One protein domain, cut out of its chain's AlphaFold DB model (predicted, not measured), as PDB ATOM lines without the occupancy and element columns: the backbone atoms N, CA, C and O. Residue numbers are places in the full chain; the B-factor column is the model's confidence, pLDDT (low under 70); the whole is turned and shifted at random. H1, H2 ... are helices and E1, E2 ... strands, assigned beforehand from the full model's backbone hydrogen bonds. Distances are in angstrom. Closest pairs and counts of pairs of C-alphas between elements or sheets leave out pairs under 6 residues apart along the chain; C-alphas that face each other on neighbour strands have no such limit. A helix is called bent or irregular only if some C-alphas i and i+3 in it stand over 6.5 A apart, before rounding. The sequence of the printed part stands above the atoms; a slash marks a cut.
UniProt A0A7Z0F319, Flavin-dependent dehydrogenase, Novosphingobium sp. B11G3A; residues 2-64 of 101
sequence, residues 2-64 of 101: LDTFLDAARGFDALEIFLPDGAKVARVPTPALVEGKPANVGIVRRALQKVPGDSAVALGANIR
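What this domain is: This is residues 2 to 64 of the 101 residues of the protein "Flavin-dependent dehydrogenase" of Novosphingobium sp. B11G3A (UniProt A0A7Z0F319). A two-stranded hairpin, E2 and E3, makes one end of a long, flat model and the helix H2 the other, with a small pair of short strands, E1 and E4, in the middle. The short helix H1 lies near that middle pair, and residues 30 to 39 loop back from the hairpin to E4. The printed part has 63 residues, with two named helices and four named strands in the order H1, E1, E2, E3, E4, H2; the two sheets, E1 - E4 and E2 - E3, are both antiparallel, and the class is mixed, helices and strands. The whole is only just extended, close to loose, with a radius of gyration of the C-alphas of 16.3 A, and the C-alphas span 50 by 29 by 14 A.

How they stand to each other: H1, residues 2 to 7, and H2, residues 45 to 58, only just touch, with 3 pairs of C-alphas within 8 A. The closest C-alphas are those of Phe 5 and Val 51, 6.5 A apart, and H2 touches H1 with residues 48 to 51 alone. They run opposite ways at a steep tilt of 46 degrees. E1, residues 10 to 12, and E4, residues 40 to 42, are antiparallel neighbours at 142 degrees, with N 10 and O 42 at 2.8 A and N 40 and O 12 at 3.0 A, within hydrogen-bond range. E1 runs on into E2, residues 14 to 18, across a break of 1 residue at 82 degrees. E2 and E3, residues 24 to 29, form a hairpin, antiparallel at 168 degrees, with N 17 and O 26 at 2.9 A and N 28 and O 15 at 2.8 A, within hydrogen-bond range. E3 and E4 are apart, as are, for instance, E3 and H2. Every O i to N i+4 pair is within hydrogen-bond range in H1, and 9 of 10 are in H2.

Where its parts are: H1 begins at C-alpha 2 (164.575, 179.612, 301.952) and measures 8.8 A from first to last C-alpha. E1 measures 6.7 A, E2 12.9 A, E3 14.2 A and E4 7.0 A. E3 begins at C-alpha 24 (192.808, 194.613, 304.888). H2 measures 20.3 A and ends at C-alpha 58 (152.747, 178.731, 292.046); it is neither bent nor irregular, but only just: C-alphas 49 and 52 are 6.1 A apart.

The domain as a whole: The two C-alphas farthest apart are those of Asp 21 and Gly 60, at 51.6 A. The printed part has no cut. The link from E3 to E4, 10 residues, is short, and the other links are tight. The mean pLDDT of the printed part is 94.3, and no printed residue is under 70.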
ATOM      1  N   LEU A   2     163.257 179.131 301.507       84.56
ATOM      2  CA  LEU A   2     164.575 179.612 301.952       84.56
ATOM      3  C   LEU A   2     165.738 178.929 301.214       84.56
ATOM      4  O   LEU A   2     166.630 179.621 300.746       84.56
ATOM      5  N   ASP A   3     165.702 177.609 301.036       88.00
ATOM      6  CA  ASP A   3     166.781 176.904 300.326       88.00
ATOM      7  C   ASP A   3     166.910 177.368 298.867       88.00
ATOM      8  O   ASP A   3     168.000 177.713 298.432       88.00
ATOM      9  N   THR A   4     165.790 177.554 298.162       86.69
ATOM     10  CA  THR A   4     165.765 178.115 296.800       86.69
ATOM     11  C   THR A   4     166.374 179.520 296.721       86.69
ATOM     12  O   THR A   4     167.004 179.871 295.725       86.69
ATOM     13  N   PHE A   5     166.202 180.344 297.761       88.25
ATOM     14  CA  PHE A   5     166.887 181.636 297.848       88.25
ATOM     15  C   PHE A   5     168.391 181.474 298.036       88.25
ATOM     16  O   PHE A   5     169.161 182.185 297.392       88.25
ATOM     17  N   LEU A   6     168.803 180.565 298.921       91.12
ATOM     18  CA  LEU A   6     170.210 180.323 299.227       91.12
ATOM     19  C   LEU A   6     170.960 179.738 298.024       91.12
ATOM     20  O   LEU A   6     172.089 180.155 297.774       91.12
ATOM     21  N   ASP A   7     170.316 178.884 297.224       91.69
ATOM     22  CA  ASP A   7     170.866 178.340 295.973       91.69
ATOM     23  C   ASP A   7     171.200 179.446 294.956       91.69
ATOM     24  O   ASP A   7     172.187 179.375 294.216       91.69
ATOM     25  N   ALA A   8     170.388 180.507 294.939       90.88
ATOM     26  CA  ALA A   8     170.571 181.668 294.073       90.88
ATOM     27  C   ALA A   8     171.515 182.736 294.661       90.88
ATOM     28  O   ALA A   8     171.781 183.749 294.004       90.88
ATOM     29  N   ALA A   9     172.011 182.536 295.882       94.56
ATOM     30  CA  ALA A   9     172.802 183.509 296.618       94.56
ATOM     31  C   ALA A   9     174.241 183.030 296.873       94.56
ATOM     32  O   ALA A   9     174.652 181.919 296.522       94.56
ATOM     33  N   ARG A  10     175.052 183.908 297.459       96.06
ATOM     34  CA  ARG A  10     176.399 183.597 297.948       96.06
ATOM     35  C   ARG A  10     176.506 183.978 299.413       96.06
ATOM     36  O   ARG A  10     176.353 185.147 299.752       96.06
ATOM     37  N   GLY A  11     176.735 182.980 300.260       94.69
ATOM     38  CA  GLY A  11     176.886 183.161 301.698       94.69
ATOM     39  C   GLY A  11     178.221 183.791 302.078       94.69
ATOM     40  O   GLY A  11     179.233 183.545 301.424       94.69
ATOM     41  N   PHE A  12     178.213 184.592 303.138       95.44
ATOM     42  CA  PHE A  12     179.416 185.106 303.783       95.44
ATOM     43  C   PHE A  12     179.160 185.396 305.265       95.44
ATOM     44  O   PHE A  12     178.078 185.835 305.653       95.44
ATOM     45  N   ASP A  13     180.190 185.201 306.086       96.19
ATOM     46  CA  ASP A  13     180.052 185.218 307.551       96.19
ATOM     47  C   ASP A  13     180.795 186.375 308.227       96.19
ATOM     48  O   ASP A  13     180.952 186.409 309.445       96.19
ATOM     49  N   ALA A  14     181.305 187.328 307.446       95.94
ATOM     50  CA  ALA A  14     181.964 188.512 307.975       95.94
ATOM     51  C   ALA A  14     181.921 189.678 306.990       95.94
ATOM     52  O   ALA A  14     181.998 189.479 305.778       95.94
ATOM     53  N   LEU A  15     181.896 190.893 307.532       95.75
ATOM     54  CA  LEU A  15     182.260 192.098 306.796       95.75
ATOM     55  C   LEU A  15     183.787 192.225 306.791       95.75
ATOM     56  O   LEU A  15     184.423 192.182 307.846       95.75
ATOM     57  N   GLU A  16     184.373 192.404 305.613       96.56
ATOM     58  CA  GLU A  16     185.795 192.700 305.458       96.56
ATOM     59  C   GLU A  16     185.976 194.140 304.972       96.56
ATOM     60  O   GLU A  16     185.317 194.567 304.025       96.56
ATOM     61  N   ILE A  17     186.861 194.888 305.631       97.62
ATOM     62  CA  ILE A  17     187.128 196.301 305.342       97.62
ATOM     63  C   ILE A  17     188.550 196.416 304.800       97.62
ATOM     64  O   ILE A  17     189.497 195.948 305.436       97.62
ATOM     65  N   PHE A  18     188.692 197.057 303.643       98.06
ATOM     66  CA  PHE A  18     189.961 197.250 302.947       98.06
ATOM     67  C   PHE A  18     190.214 198.739 302.691       98.06
ATOM     68  O   PHE A  18     189.272 199.497 302.451       98.06
ATOM     69  N   LEU A  19     191.480 199.150 302.731       98.00
ATOM     70  CA  LEU A  19     191.928 200.444 302.218       98.00
ATOM     71  C   LEU A  19     191.916 200.450 300.677       98.00
ATOM     72  O   LEU A  19     191.897 199.382 300.060       98.00
ATOM     73  N   PRO A  20     191.968 201.633 300.031       98.06
ATOM     74  CA  PRO A  20     192.003 201.736 298.568       98.06
ATOM     75  C   PRO A  20     193.188 201.026 297.897       98.06
ATOM     76  O   PRO A  20     193.093 200.661 296.730       98.06
ATOM     77  N   ASP A  21     194.290 200.820 298.620       97.69
ATOM     78  CA  ASP A  21     195.466 200.074 298.153       97.69
ATOM     79  C   ASP A  21     195.307 198.541 298.262       97.69
ATOM     80  O   ASP A  21     196.201 197.794 297.868       97.69
ATOM     81  N   GLY A  22     194.170 198.064 298.780       97.56
ATOM     82  CA  GLY A  22     193.868 196.649 298.974       97.56
ATOM     83  C   GLY A  22     194.325 196.076 300.319       97.56
ATOM     84  O   GLY A  22     194.093 194.891 300.573       97.56
ATOM     85  N   ALA A  23     194.931 196.870 301.208       98.00
ATOM     86  CA  ALA A  23     195.293 196.404 302.542       98.00
ATOM     87  C   ALA A  23     194.038 196.159 303.399       98.00
ATOM     88  O   ALA A  23     193.184 197.033 303.555       98.00
ATOM     89  N   LYS A  24     193.917 194.960 303.984       97.88
ATOM     90  CA  LYS A  24     192.808 194.613 304.888       97.88
ATOM     91  C   LYS A  24     193.003 195.284 306.250       97.88
ATOM     92  O   LYS A  24     194.017 195.058 306.902       97.88
ATOM     93  N   VAL A  25     192.011 196.054 306.692       97.75
ATOM     94  CA  VAL A  25     192.040 196.815 307.957       97.75
ATOM     95  C   VAL A  25     191.304 196.089 309.071       97.75
ATOM     96  O   VAL A  25     191.735 196.106 310.220       97.75
ATOM     97  N   ALA A  26     190.179 195.457 308.744       97.81
ATOM     98  CA  ALA A  26     189.355 194.783 309.733       97.81
ATOM     99  C   ALA A  26     188.562 193.634 309.112       97.81
ATOM    100  O   ALA A  26     188.189 193.657 307.937       97.81
ATOM    101  N   ARG A  27     188.264 192.646 309.955       97.06
ATOM    102  CA  ARG A  27     187.270 191.608 309.704       97.06
ATOM    103  C   ARG A  27     186.303 191.603 310.879       97.06
ATOM    104  O   ARG A  27     186.733 191.422 312.014       97.06
ATOM    105  N   VAL A  28     185.019 191.791 310.601       97.12
ATOM    106  CA  VAL A  28     183.950 191.811 311.604       97.12
ATOM    107  C   VAL A  28     183.072 190.575 311.390       97.12
ATOM    108  O   VAL A  28     182.283 190.561 310.441       97.12
ATOM    109  N   PRO A  29     183.227 189.510 312.203       95.69
ATOM    110  CA  PRO A  29     182.392 188.316 312.105       95.69
ATOM    111  C   PRO A  29     180.915 188.648 312.333       95.69
ATOM    112  O   PRO A  29     180.583 189.426 313.225       95.69
ATOM    113  N   THR A  30     180.029 188.047 311.545       96.00
ATOM    114  CA  THR A  30     178.579 188.108 311.755       96.00
ATOM    115  C   THR A  30     178.113 186.772 312.330       96.00
ATOM    116  O   THR A  30     178.437 185.731 311.756       96.00
ATOM    117  N   PRO A  31     177.377 186.757 313.453       92.31
ATOM    118  CA  PRO A  31     176.851 185.516 314.000       92.31
ATOM    119  C   PRO A  31     175.779 184.938 313.071       92.31
ATOM    120  O   PRO A  31     174.883 185.652 312.621       92.31
ATOM    121  N   ALA A  32     175.851 183.633 312.807       91.00
ATOM    122  CA  ALA A  32     174.776 182.930 312.123       91.00
ATOM    123  C   ALA A  32     173.538 182.867 313.030       91.00
ATOM    124  O   ALA A  32     173.636 182.517 314.205       91.00
ATOM    125  N   LEU A  33     172.371 183.199 312.475       90.00
ATOM    126  CA  LEU A  33     171.091 183.131 313.195       90.00
ATOM    127  C   LEU A  33     170.449 181.740 313.133       90.00
ATOM    128  O   LEU A  33     169.580 181.424 313.940       90.00
ATOM    129  N   VAL A  34     170.853 180.926 312.156       90.38
ATOM    130  CA  VAL A  34     170.330 179.580 311.924       90.38
ATOM    131  C   VAL A  34     171.509 178.639 311.731       90.38
ATOM    132  O   VAL A  34     172.394 178.901 310.917       90.38
ATOM    133  N   GLU A  35     171.519 177.540 312.480       90.50
ATOM    134  CA  GLU A  35     172.561 176.523 312.384       90.50
ATOM    135  C   GLU A  35     172.651 175.960 310.956       90.50
ATOM    136  O   GLU A  35     171.642 175.693 310.300       90.50
ATOM    137  N   GLY A  36     173.877 175.822 310.446       90.00
ATOM    138  CA  GLY A  36     174.131 175.327 309.091       90.00
ATOM    139  C   GLY A  36     173.768 176.299 307.961       90.00
ATOM    140  O   GLY A  36     173.812 175.902 306.795       90.00
ATOM    141  N   LYS A  37     173.417 177.557 308.264       92.62
ATOM    142  CA  LYS A  37     173.142 178.605 307.267       92.62
ATOM    143  C   LYS A  37     174.182 179.734 307.353       92.62
ATOM    144  O   LYS A  37     174.673 180.015 308.445       92.62
ATOM    145  N   PRO A  38     174.516 180.392 306.225       94.25
ATOM    146  CA  PRO A  38     175.431 181.530 306.245       94.25
ATOM    147  C   PRO A  38     174.835 182.699 307.036       94.25
ATOM    148  O   PRO A  38     173.616 182.895 307.036       94.25
ATOM    149  N   ALA A  39     175.688 183.497 307.678       94.50
ATOM    150  CA  ALA A  39     175.237 184.631 308.486       94.50
ATOM    151  C   ALA A  39     174.664 185.773 307.632       94.50
ATOM    152  O   ALA A  39     173.706 186.431 308.030       94.50
ATOM    153  N   ASN A  40     175.222 185.981 306.439       94.94
ATOM    154  CA  ASN A  40     174.713 186.909 305.437       94.94
ATOM    155  C   ASN A  40     174.724 186.258 304.057       94.94
ATOM    156  O   ASN A  40     175.456 185.298 303.808       94.94
ATOM    157  N   VAL A  41     173.965 186.832 303.124       95.00
ATOM    158  CA  VAL A  41     174.012 186.431 301.719       95.00
ATOM    159  C   VAL A  41     174.046 187.630 300.784       95.00
ATOM    160  O   VAL A  41     173.324 188.609 300.962       95.00
ATOM    161  N   GLY A  42     174.878 187.538 299.752       95.50
ATOM    162  CA  GLY A  42     174.815 188.392 298.577       95.50
ATOM    163  C   GLY A  42     173.946 187.723 297.522       95.50
ATOM    164  O   GLY A  42     174.213 186.590 297.123       95.50
ATOM    165  N   ILE A  43     172.910 188.412 297.053       95.75
ATOM    166  CA  ILE A  43     172.032 187.935 295.982       95.75
ATOM    167  C   ILE A  43     171.778 189.063 294.988       95.75
ATOM    168  O   ILE A  43     171.553 190.215 295.361       95.75
ATOM    169  N   VAL A  44     171.808 188.740 293.696       95.25
ATOM    170  CA  VAL A  44     171.480 189.720 292.659       95.25
ATOM    171  C   VAL A  44     169.991 190.059 292.718       95.25
ATOM    172  O   VAL A  44     169.144 189.169 292.813       95.25
ATOM    173  N   ARG A  45     169.652 191.350 292.605       94.50
ATOM    174  CA  ARG A  45     168.271 191.851 292.749       94.50
ATOM    175  C   ARG A  45     167.255 191.084 291.897       94.50
ATOM    176  O   ARG A  45     166.178 190.757 292.379       94.50
ATOM    177  N   ARG A  46     167.613 190.742 290.653       94.62
ATOM    178  CA  ARG A  46     166.751 189.961 289.750       94.62
ATOM    179  C   ARG A  46     166.426 188.571 290.307       94.62
ATOM    180  O   ARG A  46     165.283 188.139 290.209       94.62
ATOM    181  N   ALA A  47     167.407 187.876 290.881       93.12
ATOM    182  CA  ALA A  47     167.191 186.558 291.474       93.12
ATOM    183  C   ALA A  47     166.341 186.663 292.748       93.12
ATOM    184  O   ALA A  47     165.389 185.903 292.907       93.12
ATOM    185  N   LEU A  48     166.620 187.670 293.586       93.69
ATOM    186  CA  LEU A  48     165.834 187.968 294.786       93.69
ATOM    187  C   LEU A  48     164.360 188.244 294.468       93.69
ATOM    188  O   LEU A  48     163.501 187.839 295.233       93.69
ATOM    189  N   GLN A  49     164.054 188.913 293.355       93.12
ATOM    190  CA  GLN A  49     162.671 189.166 292.933       93.12
ATOM    191  C   GLN A  49     162.013 187.936 292.296       93.12
ATOM    192  O   GLN A  49     160.822 187.702 292.495       93.12
ATOM    193  N   LYS A  50     162.784 187.134 291.549       92.88
ATOM    194  CA  LYS A  50     162.269 185.960 290.840       92.88
ATOM    195  C   LYS A  50     161.784 184.863 291.787       92.88
ATOM    196  O   LYS A  50     160.669 184.392 291.614       92.88
ATOM    197  N   VAL A  51     162.582 184.475 292.783       92.56
ATOM    198  CA  VAL A  51     162.236 183.365 293.698       92.56
ATOM    199  C   VAL A  51     160.875 183.558 294.404       92.56
ATOM    200  O   VAL A  51     160.041 182.651 294.328       92.56
ATOM    201  N   PRO A  52     160.582 184.703 295.055       91.50
ATOM    202  CA  PRO A  52     159.286 184.936 295.679       91.50
ATOM    203  C   PRO A  52     158.184 185.182 294.647       91.50
ATOM    204  O   PRO A  52     157.065 184.734 294.875       91.50
ATOM    205  N   GLY A  53     158.484 185.824 293.511       94.00
ATOM    206  CA  GLY A  53     157.515 186.019 292.430       94.00
ATOM    207  C   GLY A  53     157.000 184.696 291.857       94.00
ATOM    208  O   GLY A  53     155.794 184.468 291.826       94.00
ATOM    209  N   ASP A  54     157.908 183.793 291.484       93.62
ATOM    210  CA  ASP A  54     157.561 182.461 290.979       93.62
ATOM    211  C   ASP A  54     156.802 181.643 292.041       93.62
ATOM    212  O   ASP A  54     155.815 180.981 291.726       93.62
ATOM    213  N   SER A  55     157.227 181.722 293.309       93.06
ATOM    214  CA  SER A  55     156.560 181.022 294.418       93.06
ATOM    215  C   SER A  55     155.129 181.521 294.631       93.06
ATOM    216  O   SER A  55     154.224 180.717 294.830       93.06
ATOM    217  N   ALA A  56     154.905 182.836 294.564       95.00
ATOM    218  CA  ALA A  56     153.576 183.423 294.703       95.00
ATOM    219  C   ALA A  56     152.642 182.979 293.567       95.00
ATOM    220  O   ALA A  56     151.513 182.571 293.837       95.00
ATOM    221  N   VAL A  57     153.122 182.974 292.317       96.19
ATOM    222  CA  VAL A  57     152.354 182.454 291.170       96.19
ATOM    223  C   VAL A  57     152.012 180.977 291.364       96.19
ATOM    224  O   VAL A  57     150.863 180.588 291.170       96.19
ATOM    225  N   ALA A  58     152.974 180.155 291.795       95.50
ATOM    226  CA  ALA A  58     152.747 178.731 292.046       95.50
ATOM    227  C   ALA A  58     151.718 178.468 293.165       95.50
ATOM    228  O   ALA A  58     151.032 177.450 293.138       95.50
ATOM    229  N   LEU A  59     151.585 179.393 294.120       96.81
ATOM    230  CA  LEU A  59     150.577 179.360 295.184       96.81
ATOM    231  C   LEU A  59     149.216 179.947 294.763       96.81
ATOM    232  O   LEU A  59     148.301 180.006 295.580       96.81
ATOM    233  N   GLY A  60     149.064 180.369 293.504       97.62
ATOM    234  CA  GLY A  60     147.805 180.873 292.951       97.62
ATOM    235  C   GLY A  60     147.627 182.391 293.031       97.62
ATOM    236  O   GLY A  60     146.539 182.886 292.738       97.62
ATOM    237  N   ALA A  61     148.665 183.152 293.396       97.31
ATOM    238  CA  ALA A  61     148.588 184.608 293.358       97.31
ATOM    239  C   ALA A  61     148.466 185.109 291.908       97.31
ATOM    240  O   ALA A  61     149.249 184.738 291.031       97.31
ATOM    241  N   ASN A  62     147.517 186.013 291.667       95.69
ATOM    242  CA  ASN A  62     147.394 186.718 290.394       95.69
ATOM    243  C   ASN A  62     148.316 187.949 290.398       95.69
ATOM    244  O   ASN A  62     147.991 188.974 290.995       95.69
ATOM    245  N   ILE A  63     149.478 187.835 289.751       95.12
ATOM    246  CA  ILE A  63     150.449 188.929 289.646       95.12
ATOM    247  C   ILE A  63     150.208 189.716 288.359       95.12
ATOM    248  O   ILE A  63     150.351 189.191 287.255       95.12
ATOM    249  N   ARG A  64     149.923 191.011 288.507       93.88
ATOM    250  CA  ARG A  64     149.750 191.953 287.395       93.88
ATOM    251  C   ARG A  64     150.915 192.929 287.373       93.88
ATOM    252  O   ARG A  64     151.122 193.677 288.322       93.88
TER     253      ARG A  64